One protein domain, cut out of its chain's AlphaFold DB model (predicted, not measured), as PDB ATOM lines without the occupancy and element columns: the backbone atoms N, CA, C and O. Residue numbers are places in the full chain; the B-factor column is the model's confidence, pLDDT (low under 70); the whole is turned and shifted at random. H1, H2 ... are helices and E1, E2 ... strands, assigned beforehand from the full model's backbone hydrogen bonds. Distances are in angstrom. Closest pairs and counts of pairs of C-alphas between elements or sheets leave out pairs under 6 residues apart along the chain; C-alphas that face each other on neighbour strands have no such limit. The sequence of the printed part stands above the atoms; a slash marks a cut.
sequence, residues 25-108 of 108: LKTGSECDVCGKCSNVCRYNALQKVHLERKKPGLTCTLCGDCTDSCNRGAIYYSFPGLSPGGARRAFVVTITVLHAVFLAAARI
ATOM      1  N   LEU A  25      21.909 -19.548 -53.824       89.00
ATOM      2  CA  LEU A  25      23.123 -18.749 -53.953       89.00
ATOM      3  C   LEU A  25      23.885 -19.227 -55.192       89.00
ATOM      4  O   LEU A  25      24.123 -20.428 -55.340       89.00
ATOM      5  N   LYS A  26      24.250 -18.305 -56.081       88.69
ATOM      6  CA  LYS A  26      25.051 -18.597 -57.274       88.69
ATOM      7  C   LYS A  26      26.352 -17.811 -57.252       88.69
ATOM      8  O   LYS A  26      26.415 -16.702 -56.721       88.69
ATOM      9  N   THR A  27      27.360 -18.401 -57.881       91.25
ATOM     10  CA  THR A  27      28.649 -17.766 -58.138       91.25
ATOM     11  C   THR A  27      28.768 -17.487 -59.637       91.25
ATOM     12  O   THR A  27      28.660 -18.403 -60.453       91.25
ATOM     13  N   GLY A  28      28.943 -16.220 -60.001       87.88
ATOM     14  CA  GLY A  28      29.113 -15.748 -61.373       87.88
ATOM     15  C   GLY A  28      30.479 -16.087 -61.975       87.88
ATOM     16  O   GLY A  28      31.365 -16.621 -61.307       87.88
ATOM     17  N   SER A  29      30.645 -15.768 -63.260       87.31
ATOM     18  CA  SER A  29      31.920 -15.869 -63.990       87.31
ATOM     19  C   SER A  29      33.008 -14.963 -63.425       87.31
ATOM     20  O   SER A  29      34.168 -15.348 -63.451       87.31
ATOM     21  N   GLU A  30      32.622 -13.826 -62.849       88.50
ATOM     22  CA  GLU A  30      33.525 -12.803 -62.304       88.50
ATOM     23  C   GLU A  30      34.264 -13.236 -61.023       88.50
ATOM     24  O   GLU A  30      34.990 -12.452 -60.413       88.50
ATOM     25  N   CYS A  31      34.043 -14.469 -60.556       88.88
ATOM     26  CA  CYS A  31      34.706 -15.008 -59.378       88.88
ATOM     27  C   CYS A  31      36.152 -15.393 -59.707       88.88
ATOM     28  O   CYS A  31      36.398 -16.303 -60.492       88.88
ATOM     29  N   ASP A  32      37.102 -14.752 -59.032       90.06
ATOM     30  CA  ASP A  32      38.542 -15.018 -59.130       90.06
ATOM     31  C   ASP A  32      39.044 -16.039 -58.098       90.06
ATOM     32  O   ASP A  32      40.246 -16.238 -57.944       90.06
ATOM     33  N   VAL A  33      38.133 -16.685 -57.360       88.75
ATOM     34  CA  VAL A  33      38.467 -17.674 -56.323       88.75
ATOM     35  C   VAL A  33      39.403 -17.088 -55.242       88.75
ATOM     36  O   VAL A  33      40.188 -17.800 -54.623       88.75
ATOM     37  N   CYS A  34      39.287 -15.787 -54.942       89.62
ATOM     38  CA  CYS A  34      40.101 -15.124 -53.911       89.62
ATOM     39  C   CYS A  34      39.898 -15.664 -52.480       89.62
ATOM     40  O   CYS A  34      40.692 -15.366 -51.591       89.62
ATOM     41  N   GLY A  35      38.819 -16.413 -52.223       87.62
ATOM     42  CA  GLY A  35      38.580 -17.092 -50.945       87.62
ATOM     43  C   GLY A  35      38.101 -16.205 -49.788       87.62
ATOM     44  O   GLY A  35      37.789 -16.734 -48.725       87.62
ATOM     45  N   LYS A  36      37.949 -14.884 -49.974       90.56
ATOM     46  CA  LYS A  36      37.462 -13.965 -48.917       90.56
ATOM     47  C   LYS A  36      36.111 -14.387 -48.330       90.56
ATOM     48  O   LYS A  36      35.922 -14.368 -47.117       90.56
ATOM     49  N   CYS A  37      35.195 -14.829 -49.188       91.12
ATOM     50  CA  CYS A  37      33.881 -15.328 -48.790       91.12
ATOM     51  C   CYS A  37      33.948 -16.623 -47.953       91.12
ATOM     52  O   CYS A  37      33.044 -16.877 -47.160       91.12
ATOM     53  N   SER A  38      35.014 -17.423 -48.092       90.19
ATOM     54  CA  SER A  38      35.233 -18.624 -47.279       90.19
ATOM     55  C   SER A  38      35.541 -18.260 -45.829       90.19
ATOM     56  O   SER A  38      35.062 -18.941 -44.930       90.19
ATOM     57  N   ASN A  39      36.290 -17.174 -45.597       89.75
ATOM     58  CA  ASN A  39      36.688 -16.744 -44.252       89.75
ATOM     59  C   ASN A  39      35.506 -16.234 -43.419       89.75
ATOM     60  O   ASN A  39      35.480 -16.425 -42.208       89.75
ATOM     61  N   VAL A  40      34.514 -15.604 -44.056       90.88
ATOM     62  CA  VAL A  40      33.301 -15.133 -43.362       90.88
ATOM     63  C   VAL A  40      32.232 -16.223 -43.231       90.88
ATOM     64  O   VAL A  40      31.299 -16.101 -42.440       90.88
ATOM     65  N   CYS A  41      32.342 -17.310 -43.999       90.06
ATOM     66  CA  CYS A  41      31.333 -18.358 -44.042       90.06
ATOM     67  C   CYS A  41      31.432 -19.294 -42.826       90.06
ATOM     68  O   CYS A  41      32.090 -20.333 -42.873       90.06
ATOM     69  N   ARG A  42      30.655 -19.003 -41.776       87.06
ATOM     70  CA  ARG A  42      30.585 -19.803 -40.532       87.06
ATOM     71  C   ARG A  42      30.222 -21.280 -40.734       87.06
ATOM     72  O   ARG A  42      30.562 -22.119 -39.909       87.06
ATOM     73  N   TYR A  43      29.536 -21.601 -41.829       85.75
ATOM     74  CA  TYR A  43      29.070 -22.956 -42.151       85.75
ATOM     75  C   TYR A  43      29.993 -23.715 -43.115       85.75
ATOM     76  O   TYR A  43      29.622 -24.787 -43.594       85.75
ATOM     77  N   ASN A  44      31.162 -23.150 -43.448       85.75
ATOM     78  CA  ASN A  44      32.135 -23.726 -44.387       85.75
ATOM     79  C   ASN A  44      31.547 -24.139 -45.756       85.75
ATOM     80  O   ASN A  44      32.082 -25.001 -46.443       85.75
ATOM     81  N   ALA A  45      30.461 -23.497 -46.192       87.12
ATOM     82  CA  ALA A  45      29.789 -23.784 -47.459       87.12
ATOM     83  C   ALA A  45      30.458 -23.125 -48.686       87.12
ATOM     84  O   ALA A  45      30.009 -23.329 -49.810       87.12
ATOM     85  N   LEU A  46      31.508 -22.317 -48.497       89.81
ATOM     86  CA  LEU A  46      32.180 -21.544 -49.555       89.81
ATOM     87  C   LEU A  46      33.692 -21.802 -49.624       89.81
ATOM     88  O   LEU A  46      34.475 -20.903 -49.904       89.81
ATOM     89  N   GLN A  47      34.102 -23.049 -49.399       89.12
ATOM     90  CA  GLN A  47      35.482 -23.489 -49.614       89.12
ATOM     91  C   GLN A  47      35.906 -23.371 -51.085       89.12
ATOM     92  O   GLN A  47      35.076 -23.331 -51.994       89.12
ATOM     93  N   LYS A  48      37.219 -23.401 -51.332       87.19
ATOM     94  CA  LYS A  48      37.805 -23.300 -52.677       87.19
ATOM     95  C   LYS A  48      37.178 -24.277 -53.686       87.19
ATOM     96  O   LYS A  48      36.764 -23.858 -54.761       87.19
ATOM     97  N   VAL A  49      36.970 -25.533 -53.280       88.06
ATOM     98  CA  VAL A  49      36.294 -26.564 -54.092       88.06
ATOM     99  C   VAL A  49      34.857 -26.186 -54.488       88.06
ATOM    100  O   VAL A  49      34.387 -26.535 -55.570       88.06
ATOM    101  N   HIS A  50      34.138 -25.454 -53.635       88.69
ATOM    102  CA  HIS A  50      32.780 -24.971 -53.905       88.69
ATOM    103  C   HIS A  50      32.788 -23.778 -54.867       88.69
ATOM    104  O   HIS A  50      31.946 -23.692 -55.764       88.69
ATOM    105  N   LEU A  51      33.773 -22.887 -54.722       87.88
ATOM    106  CA  LEU A  51      33.968 -21.741 -55.610       87.88
ATOM    107  C   LEU A  51      34.328 -22.180 -57.032       87.88
ATOM    108  O   LEU A  51      33.723 -21.686 -57.981       87.88
ATOM    109  N   GLU A  52      35.224 -23.158 -57.176       87.12
ATOM    110  CA  GLU A  52      35.589 -23.760 -58.468       87.12
ATOM    111  C   GLU A  52      34.380 -24.413 -59.150       87.12
ATOM    112  O   GLU A  52      34.160 -24.256 -60.349       87.12
ATOM    113  N   ARG A  53      33.524 -25.081 -58.367       87.69
ATOM    114  CA  ARG A  53      32.274 -25.687 -58.853       87.69
ATOM    115  C   ARG A  53      31.140 -24.679 -59.064       87.69
ATOM    116  O   ARG A  53      30.046 -25.088 -59.459       87.69
ATOM    117  N   LYS A  54      31.364 -23.390 -58.771       86.06
ATOM    118  CA  LYS A  54      30.366 -22.302 -58.796       86.06
ATOM    119  C   LYS A  54      29.074 -22.627 -58.033       86.06
ATOM    120  O   LYS A  54      28.001 -22.107 -58.348       86.06
ATOM    121  N   LYS A  55      29.166 -23.512 -57.038       85.81
ATOM    122  CA  LYS A  55      28.031 -24.012 -56.262       85.81
ATOM    123  C   LYS A  55      28.401 -24.039 -54.785       85.81
ATOM    124  O   LYS A  55      29.411 -24.653 -54.446       85.81
ATOM    125  N   PRO A  56      27.586 -23.434 -53.909       87.44
ATOM    126  CA  PRO A  56      27.813 -23.520 -52.475       87.44
ATOM    127  C   PRO A  56      27.662 -24.965 -51.983       87.44
ATOM    128  O   PRO A  56      26.961 -25.782 -52.587       87.44
ATOM    129  N   GLY A  57      28.297 -25.266 -50.856       85.12
ATOM    130  CA  GLY A  57      28.100 -26.507 -50.119       85.12
ATOM    131  C   GLY A  57      26.670 -26.643 -49.588       85.12
ATOM    132  O   GLY A  57      25.946 -25.662 -49.412       85.12
ATOM    133  N   LEU A  58      26.272 -27.884 -49.298       81.06
ATOM    134  CA  LEU A  58      24.928 -28.226 -48.809       81.06
ATOM    135  C   LEU A  58      24.601 -27.616 -47.437       81.06
ATOM    136  O   LEU A  58      23.436 -27.525 -47.071       81.06
ATOM    137  N   THR A  59      25.616 -27.181 -46.692       82.69
ATOM    138  CA  THR A  59      25.486 -26.516 -45.389       82.69
ATOM    139  C   THR A  59      25.157 -25.024 -45.498       82.69
ATOM    140  O   THR A  59      25.063 -24.340 -44.481       82.69
ATOM    141  N   CYS A  60      25.005 -24.483 -46.712       85.81
ATOM    142  CA  CYS A  60      24.682 -23.075 -46.919       85.81
ATOM    143  C   CYS A  60      23.295 -22.729 -46.364       85.81
ATOM    144  O   CYS A  60      22.284 -23.277 -46.796       85.81
ATOM    145  N   THR A  61      23.247 -21.754 -45.460       84.25
ATOM    146  CA  THR A  61      22.014 -21.274 -44.817       84.25
ATOM    147  C   THR A  61      21.403 -20.047 -45.491       84.25
ATOM    148  O   THR A  61      20.438 -19.494 -44.976       84.25
ATOM    149  N   LEU A  62      21.954 -19.595 -46.627       87.00
ATOM    150  CA  LEU A  62      21.524 -18.370 -47.319       87.00
ATOM    151  C   LEU A  62      21.556 -17.111 -46.420       87.00
ATOM    152  O   LEU A  62      20.748 -16.206 -46.608       87.00
ATOM    153  N   CYS A  63      22.503 -17.027 -45.477       87.19
ATOM    154  CA  CYS A  63      22.681 -15.865 -44.587       87.19
ATOM    155  C   CYS A  63      23.069 -14.570 -45.324       87.19
ATOM    156  O   CYS A  63      22.583 -13.500 -44.977       87.19
ATOM    157  N   GLY A  64      23.902 -14.672 -46.365       87.88
ATOM    158  CA  GLY A  64      24.256 -13.543 -47.229       87.88
ATOM    159  C   GLY A  64      25.546 -12.806 -46.870       87.88
ATOM    160  O   GLY A  64      25.974 -11.979 -47.669       87.88
ATOM    161  N   ASP A  65      26.231 -13.154 -45.779       89.94
ATOM    162  CA  ASP A  65      27.515 -12.540 -45.369       89.94
ATOM    163  C   ASP A  65      28.583 -12.583 -46.485       89.94
ATOM    164  O   ASP A  65      29.429 -11.698 -46.651       89.94
ATOM    165  N   CYS A  66      28.532 -13.629 -47.308       90.81
ATOM    166  CA  CYS A  66      29.400 -13.807 -48.467       90.81
ATOM    167  C   CYS A  66      29.111 -12.837 -49.623       90.81
ATOM    168  O   CYS A  66      30.009 -12.578 -50.419       90.81
ATOM    169  N   THR A  67      27.882 -12.323 -49.740       90.12
ATOM    170  CA  THR A  67      27.513 -11.357 -50.787       90.12
ATOM    171  C   THR A  67      28.083  -9.978 -50.487       90.12
ATOM    172  O   THR A  67      28.653  -9.360 -51.380       90.12
ATOM    173  N   ASP A  68      28.036  -9.552 -49.222       88.06
ATOM    174  CA  ASP A  68      28.531  -8.239 -48.794       88.06
ATOM    175  C   ASP A  68      30.074  -8.187 -48.740       88.06
ATOM    176  O   ASP A  68      30.679  -7.152 -49.000       88.06
ATOM    177  N   SER A  69      30.737  -9.317 -48.464       89.19
ATOM    178  CA  SER A  69      32.212  -9.416 -48.461       89.19
ATOM    179  C   SER A  69      32.839  -9.594 -49.851       89.19
ATOM    180  O   SER A  69      34.062  -9.489 -50.008       89.19
ATOM    181  N   CYS A  70      32.036  -9.885 -50.877       90.50
ATOM    182  CA  CYS A  70      32.528 -10.102 -52.231       90.50
ATOM    183  C   CYS A  70      32.714  -8.768 -52.963       90.50
ATOM    184  O   CYS A  70      31.778  -8.233 -53.550       90.50
ATOM    185  N   ASN A  71      33.953  -8.273 -53.022       87.38
ATOM    186  CA  ASN A  71      34.278  -7.002 -53.686       87.38
ATOM    187  C   ASN A  71      33.919  -6.961 -55.186       87.38
ATOM    188  O   ASN A  71      33.721  -5.893 -55.750       87.38
ATOM    189  N   ARG A  72      33.852  -8.124 -55.845       88.75
ATOM    190  CA  ARG A  72      33.495  -8.234 -57.270       88.75
ATOM    191  C   ARG A  72      31.994  -8.399 -57.512       88.75
ATOM    192  O   ARG A  72      31.582  -8.479 -58.662       88.75
ATOM    193  N   GLY A  73      31.184  -8.562 -56.463       88.50
ATOM    194  CA  GLY A  73      29.761  -8.885 -56.613       88.50
ATOM    195  C   GLY A  73      29.495 -10.229 -57.309       88.50
ATOM    196  O   GLY A  73      28.396 -10.478 -57.793       88.50
ATOM    197  N   ALA A  74      30.488 -11.123 -57.360       91.25
ATOM    198  CA  ALA A  74      30.384 -12.401 -58.060       91.25
ATOM    199  C   ALA A  74      29.511 -13.433 -57.324       91.25
ATOM    200  O   ALA A  74      29.199 -14.473 -57.891       91.25
ATOM    201  N   ILE A  75      29.126 -13.181 -56.069       91.81
ATOM    202  CA  ILE A  75      28.264 -14.068 -55.278       91.81
ATOM    203  C   ILE A  75      26.941 -13.362 -55.067       91.81
ATOM    204  O   ILE A  75      26.913 -12.247 -54.548       91.81
ATOM    205  N   TYR A  76      25.849 -14.009 -55.454       90.81
ATOM    206  CA  TYR A  76      24.548 -13.363 -55.437       90.81
ATOM    207  C   TYR A  76      23.386 -14.344 -55.269       90.81
ATOM    208  O   TYR A  76      23.501 -15.549 -55.514       90.81
ATOM    209  N   TYR A  77      22.243 -13.811 -54.837       91.00
ATOM    210  CA  TYR A  77      20.998 -14.565 -54.728       91.00
ATOM    211  C   TYR A  77      20.366 -14.718 -56.107       91.00
ATOM    212  O   TYR A  77      20.240 -13.760 -56.861       91.00
ATOM    213  N   SER A  78      19.941 -15.929 -56.430       89.06
ATOM    214  CA  SER A  78      19.227 -16.260 -57.651       89.06
ATOM    215  C   SER A  78      17.852 -16.781 -57.277       89.06
ATOM    216  O   SER A  78      17.721 -17.714 -56.485       89.06
ATOM    217  N   PHE A  79      16.838 -16.162 -57.864       88.31
ATOM    218  CA  PHE A  79      15.458 -16.609 -57.814       88.31
ATOM    219  C   PHE A  79      14.865 -16.433 -59.220       88.31
ATOM    220  O   PHE A  79      15.138 -15.404 -59.847       88.31
ATOM    221  N   PRO A  80      14.112 -17.410 -59.755       85.38
ATOM    222  CA  PRO A  80      13.524 -17.300 -61.088       85.38
ATOM    223  C   PRO A  80      12.667 -16.031 -61.228       85.38
ATOM    224  O   PRO A  80      11.721 -15.839 -60.474       85.38
ATOM    225  N   GLY A  81      13.011 -15.152 -62.174       84.06
ATOM    226  CA  GLY A  81      12.252 -13.921 -62.441       84.06
ATOM    227  C   GLY A  81      12.587 -12.710 -61.557       84.06
ATOM    228  O   GLY A  81      11.955 -11.671 -61.717       84.06
ATOM    229  N   LEU A  82      13.579 -12.793 -60.659       88.06
ATOM    230  CA  LEU A  82      14.027 -11.654 -59.842       88.06
ATOM    231  C   LEU A  82      15.485 -11.278 -60.124       88.06
ATOM    232  O   LEU A  82      16.340 -12.136 -60.351       88.06
ATOM    233  N   SER A  83      15.782  -9.977 -60.034       91.06
ATOM    234  CA  SER A  83      17.162  -9.485 -60.002       91.06
ATOM    235  C   SER A  83      17.861  -9.941 -58.715       91.06
ATOM    236  O   SER A  83      17.186 -10.205 -57.718       91.06
ATOM    237  N   PRO A  84      19.201 -10.002 -58.664       87.06
ATOM    238  CA  PRO A  84      19.877 -10.536 -57.485       87.06
ATOM    239  C   PRO A  84      19.613  -9.755 -56.191       87.06
ATOM    240  O   PRO A  84      19.443 -10.343 -55.121       87.06
ATOM    241  N   GLY A  85      19.492  -8.427 -56.293       87.31
ATOM    242  CA  GLY A  85      19.069  -7.580 -55.176       87.31
ATOM    243  C   GLY A  85      17.609  -7.818 -54.777       87.31
ATOM    244  O   GLY A  85      17.303  -7.908 -53.588       87.31
ATOM    245  N   GLY A  86      16.714  -7.980 -55.757       86.81
ATOM    246  CA  GLY A  86      15.309  -8.321 -55.519       86.81
ATOM    247  C   GLY A  86      15.143  -9.686 -54.852       86.81
ATOM    248  O   GLY A  86      14.388  -9.813 -53.894       86.81
ATOM    249  N   ALA A  87      15.916 -10.684 -55.285       89.19
ATOM    250  CA  ALA A  87      15.921 -12.026 -54.715       89.19
ATOM    251  C   ALA A  87      16.343 -12.015 -53.237       89.19
ATOM    252  O   ALA A  87      15.680 -12.653 -52.418       89.19
ATOM    253  N   ARG A  88      17.389 -11.249 -52.879       88.00
ATOM    254  CA  ARG A  88      17.812 -11.073 -51.478       88.00
ATOM    255  C   ARG A  88      16.710 -10.426 -50.639       88.00
ATOM    256  O   ARG A  88      16.376 -10.941 -49.578       88.00
ATOM    257  N   ARG A  89      16.120  -9.324 -51.116       89.00
ATOM    258  CA  ARG A  89      15.033  -8.627 -50.402       89.00
ATOM    259  C   ARG A  89      13.824  -9.536 -50.196       89.00
ATOM    260  O   ARG A  89      13.338  -9.641 -49.078       89.00
ATOM    261  N   ALA A  90      13.387 -10.232 -51.244       87.25
ATOM    262  CA  ALA A  90      12.259 -11.156 -51.178       87.25
ATOM    263  C   ALA A  90      12.495 -12.277 -50.156       87.25
ATOM    264  O   ALA A  90      11.596 -12.599 -49.382       87.25
ATOM    265  N   PHE A  91      13.712 -12.827 -50.099       86.06
ATOM    266  CA  PHE A  91      14.077 -13.843 -49.112       86.06
ATOM    267  C   PHE A  91      13.988 -13.315 -47.673       86.06
ATOM    268  O   PHE A  91      13.333 -13.929 -46.831       86.06
ATOM    269  N   VAL A  92      14.587 -12.149 -47.402       86.19
ATOM    270  CA  VAL A  92      14.566 -11.522 -46.069       86.19
ATOM    271  C   VAL A  92      13.137 -11.201 -45.635       86.19
ATOM    272  O   VAL A  92      12.756 -11.521 -44.509       86.19
ATOM    273  N   VAL A  93      12.327 -10.625 -46.527       88.31
ATOM    274  CA  VAL A  93      10.913 -10.336 -46.255       88.31
ATOM    275  C   VAL A  93      10.155 -11.623 -45.944       88.31
ATOM    276  O   VAL A  93       9.466 -11.682 -44.932       88.31
ATOM    277  N   THR A  94      10.337 -12.676 -46.745       85.31
ATOM    278  CA  THR A  94       9.656 -13.964 -46.539       85.31
ATOM    279  C   THR A  94       9.973 -14.558 -45.166       85.31
ATOM    280  O   THR A  94       9.057 -14.935 -44.439       85.31
ATOM    281  N   ILE A  95      11.252 -14.596 -44.772       83.44
ATOM    282  CA  ILE A  95      11.658 -15.116 -43.456       83.44
ATOM    283  C   ILE A  95      11.113 -14.248 -42.321       83.44
ATOM    284  O   ILE A  95      10.622 -14.778 -41.326       83.44
ATOM    285  N   THR A  96      11.170 -12.925 -42.469       85.94
ATOM    286  CA  THR A  96      10.699 -11.989 -41.438       85.94
ATOM    287  C   THR A  96       9.190 -12.112 -41.230       85.94
ATOM    288  O   THR A  96       8.732 -12.183 -40.093       85.94
ATOM    289  N   VAL A  97       8.420 -12.206 -42.319       85.50
ATOM    290  CA  VAL A  97       6.967 -12.420 -42.281       85.50
ATOM    291  C   VAL A  97       6.639 -13.764 -41.641       85.50
ATOM    292  O   VAL A  97       5.813 -13.814 -40.736       85.50
ATOM    293  N   LEU A  98       7.314 -14.842 -42.049       82.38
ATOM    294  CA  LEU A  98       7.102 -16.167 -41.467       82.38
ATOM    295  C   LEU A  98       7.363 -16.168 -39.953       82.38
ATOM    296  O   LEU A  98       6.570 -16.718 -39.191       82.38
ATOM    297  N   HIS A  99       8.441 -15.515 -39.514       81.44
ATOM    298  CA  HIS A  99       8.767 -15.379 -38.096       81.44
ATOM    299  C   HIS A  99       7.709 -14.565 -37.335       81.44
ATOM    300  O   HIS A  99       7.280 -14.973 -36.258       81.44
ATOM    301  N   ALA A 100       7.235 -13.453 -37.905       84.00
ATOM    302  CA  ALA A 100       6.178 -12.638 -37.309       84.00
ATOM    303  C   ALA A 100       4.851 -13.406 -37.177       84.00
ATOM    304  O   ALA A 100       4.222 -13.359 -36.123       84.00
ATOM    305  N   VAL A 101       4.454 -14.159 -38.210       82.06
ATOM    306  CA  VAL A 101       3.254 -15.011 -38.185       82.06
ATOM    307  C   VAL A 101       3.377 -16.095 -37.117       82.06
ATOM    308  O   VAL A 101       2.430 -16.320 -36.371       82.06
ATOM    309  N   PHE A 102       4.544 -16.734 -36.999       80.44
ATOM    310  CA  PHE A 102       4.775 -17.753 -35.975       80.44
ATOM    311  C   PHE A 102       4.654 -17.181 -34.556       80.44
ATOM    312  O   PHE A 102       3.983 -17.767 -33.710       80.44
ATOM    313  N   LEU A 103       5.245 -16.009 -34.303       81.12
ATOM    314  CA  LEU A 103       5.120 -15.321 -33.015       81.12
ATOM    315  C   LEU A 103       3.679 -14.893 -32.710       81.12
ATOM    316  O   LEU A 103       3.262 -14.950 -31.556       81.12
ATOM    317  N   ALA A 104       2.920 -14.478 -33.727       77.31
ATOM    318  CA  ALA A 104       1.510 -14.133 -33.578       77.31
ATOM    319  C   ALA A 104       0.647 -15.369 -33.272       77.31
ATOM    320  O   ALA A 104      -0.206 -15.310 -32.395       77.31
ATOM    321  N   ALA A 105       0.901 -16.495 -33.943       77.12
ATOM    322  CA  ALA A 105       0.191 -17.749 -33.704       77.12
ATOM    323  C   ALA A 105       0.507 -18.355 -32.328       77.12
ATOM    324  O   ALA A 105      -0.378 -18.920 -31.706       77.12
ATOM    325  N   ALA A 106       1.739 -18.207 -31.829       69.31
ATOM    326  CA  ALA A 106       2.136 -18.685 -30.499       69.31
ATOM    327  C   ALA A 106       1.609 -17.820 -29.334       69.31
ATOM    328  O   ALA A 106       1.770 -18.190 -28.173       69.31
ATOM    329  N   ARG A 107       1.043 -16.640 -29.627       58.97
ATOM    330  CA  ARG A 107       0.377 -15.758 -28.650       58.97
ATOM    331  C   ARG A 107      -1.106 -16.102 -28.447       58.97
ATOM    332  O   ARG A 107      -1.713 -15.508 -27.557       58.97
ATOM    333  N   ILE A 108      -1.664 -16.986 -29.276       50.06
ATOM    334  CA  ILE A 108      -3.028 -17.537 -29.186       50.06
ATOM    335  C   ILE A 108      -2.954 -18.866 -28.437       50.06
ATOM    336  O   ILE A 108      -3.848 -19.097 -27.595       50.06
TER     337      ILE A 108
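This is residues 25 to 108 of the 108 residues of the protein "4Fe-4S ferredoxin-type domain-containing protein" of Spirochaetes bacterium (UniProt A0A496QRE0). A small antiparallel sheet of two strands, E1 and E2, sits in a loop-rich head with three short helices, H1, H2 and H3, and the long helix H4 starts close by E2 and runs out of this head as an arm. Residues 93 to 108, of which 93 to 105 belong to H4, stick out free. The printed part has 84 residues, with four named helices and two named strands in the order E1, H1, H2, H3, E2, H4; the class is mostly helix. The whole is loose, with a radius of gyration of the C-alphas of 14.8 A, and spans 51 by 27 by 19 A.

Strand E1 is residues 25 to 27, beginning at C-alpha 25 (23.123, -18.749, -53.953). Strand E2, residues 75 to 78, is 9.6 A long from first to last C-alpha. Helix H4, residues 84 to 105, measures 31.7 A and ends at C-alpha 105 (0.191, -17.749, -33.704). The short helices are H1, residues 36 to 40, H2, residues 48 to 52, and H3, residues 65 to 68.

E1 and E2 are antiparallel neighbours at 133 degrees, with N 26 and O 76 within hydrogen-bond range at 2.9 A. The closest C-alphas of E2 and H4, Tyr 77 and Pro 84, are 5.0 A apart; those of E2 and H3, Ile 75 and Thr 67, 5.3 A. H3 and H1 touch, the C-alphas of Cys 66 and Cys 37 being closest at 4.7 A. H1 and H2 are close but not clearly touching, with Ser 38 and Lys 48 the closest C-alphas at 7.6 A. H4 is apart from H1, H2, H3 and E1. Every O i to N i+4 pair is within hydrogen-bond range in H2 and H4; H1 has 0 of 1, with 1 of 2 O i to N i+3 pairs within range, and H3 is too short for an O i to N i+4 pair.

The C-alphas farthest apart are those of Asp 32 and Ile 108, 51.3 A. The printed part has no cut; the link from H2 to H3 is long. The pLDDT is under 70 at residues 106 to 108.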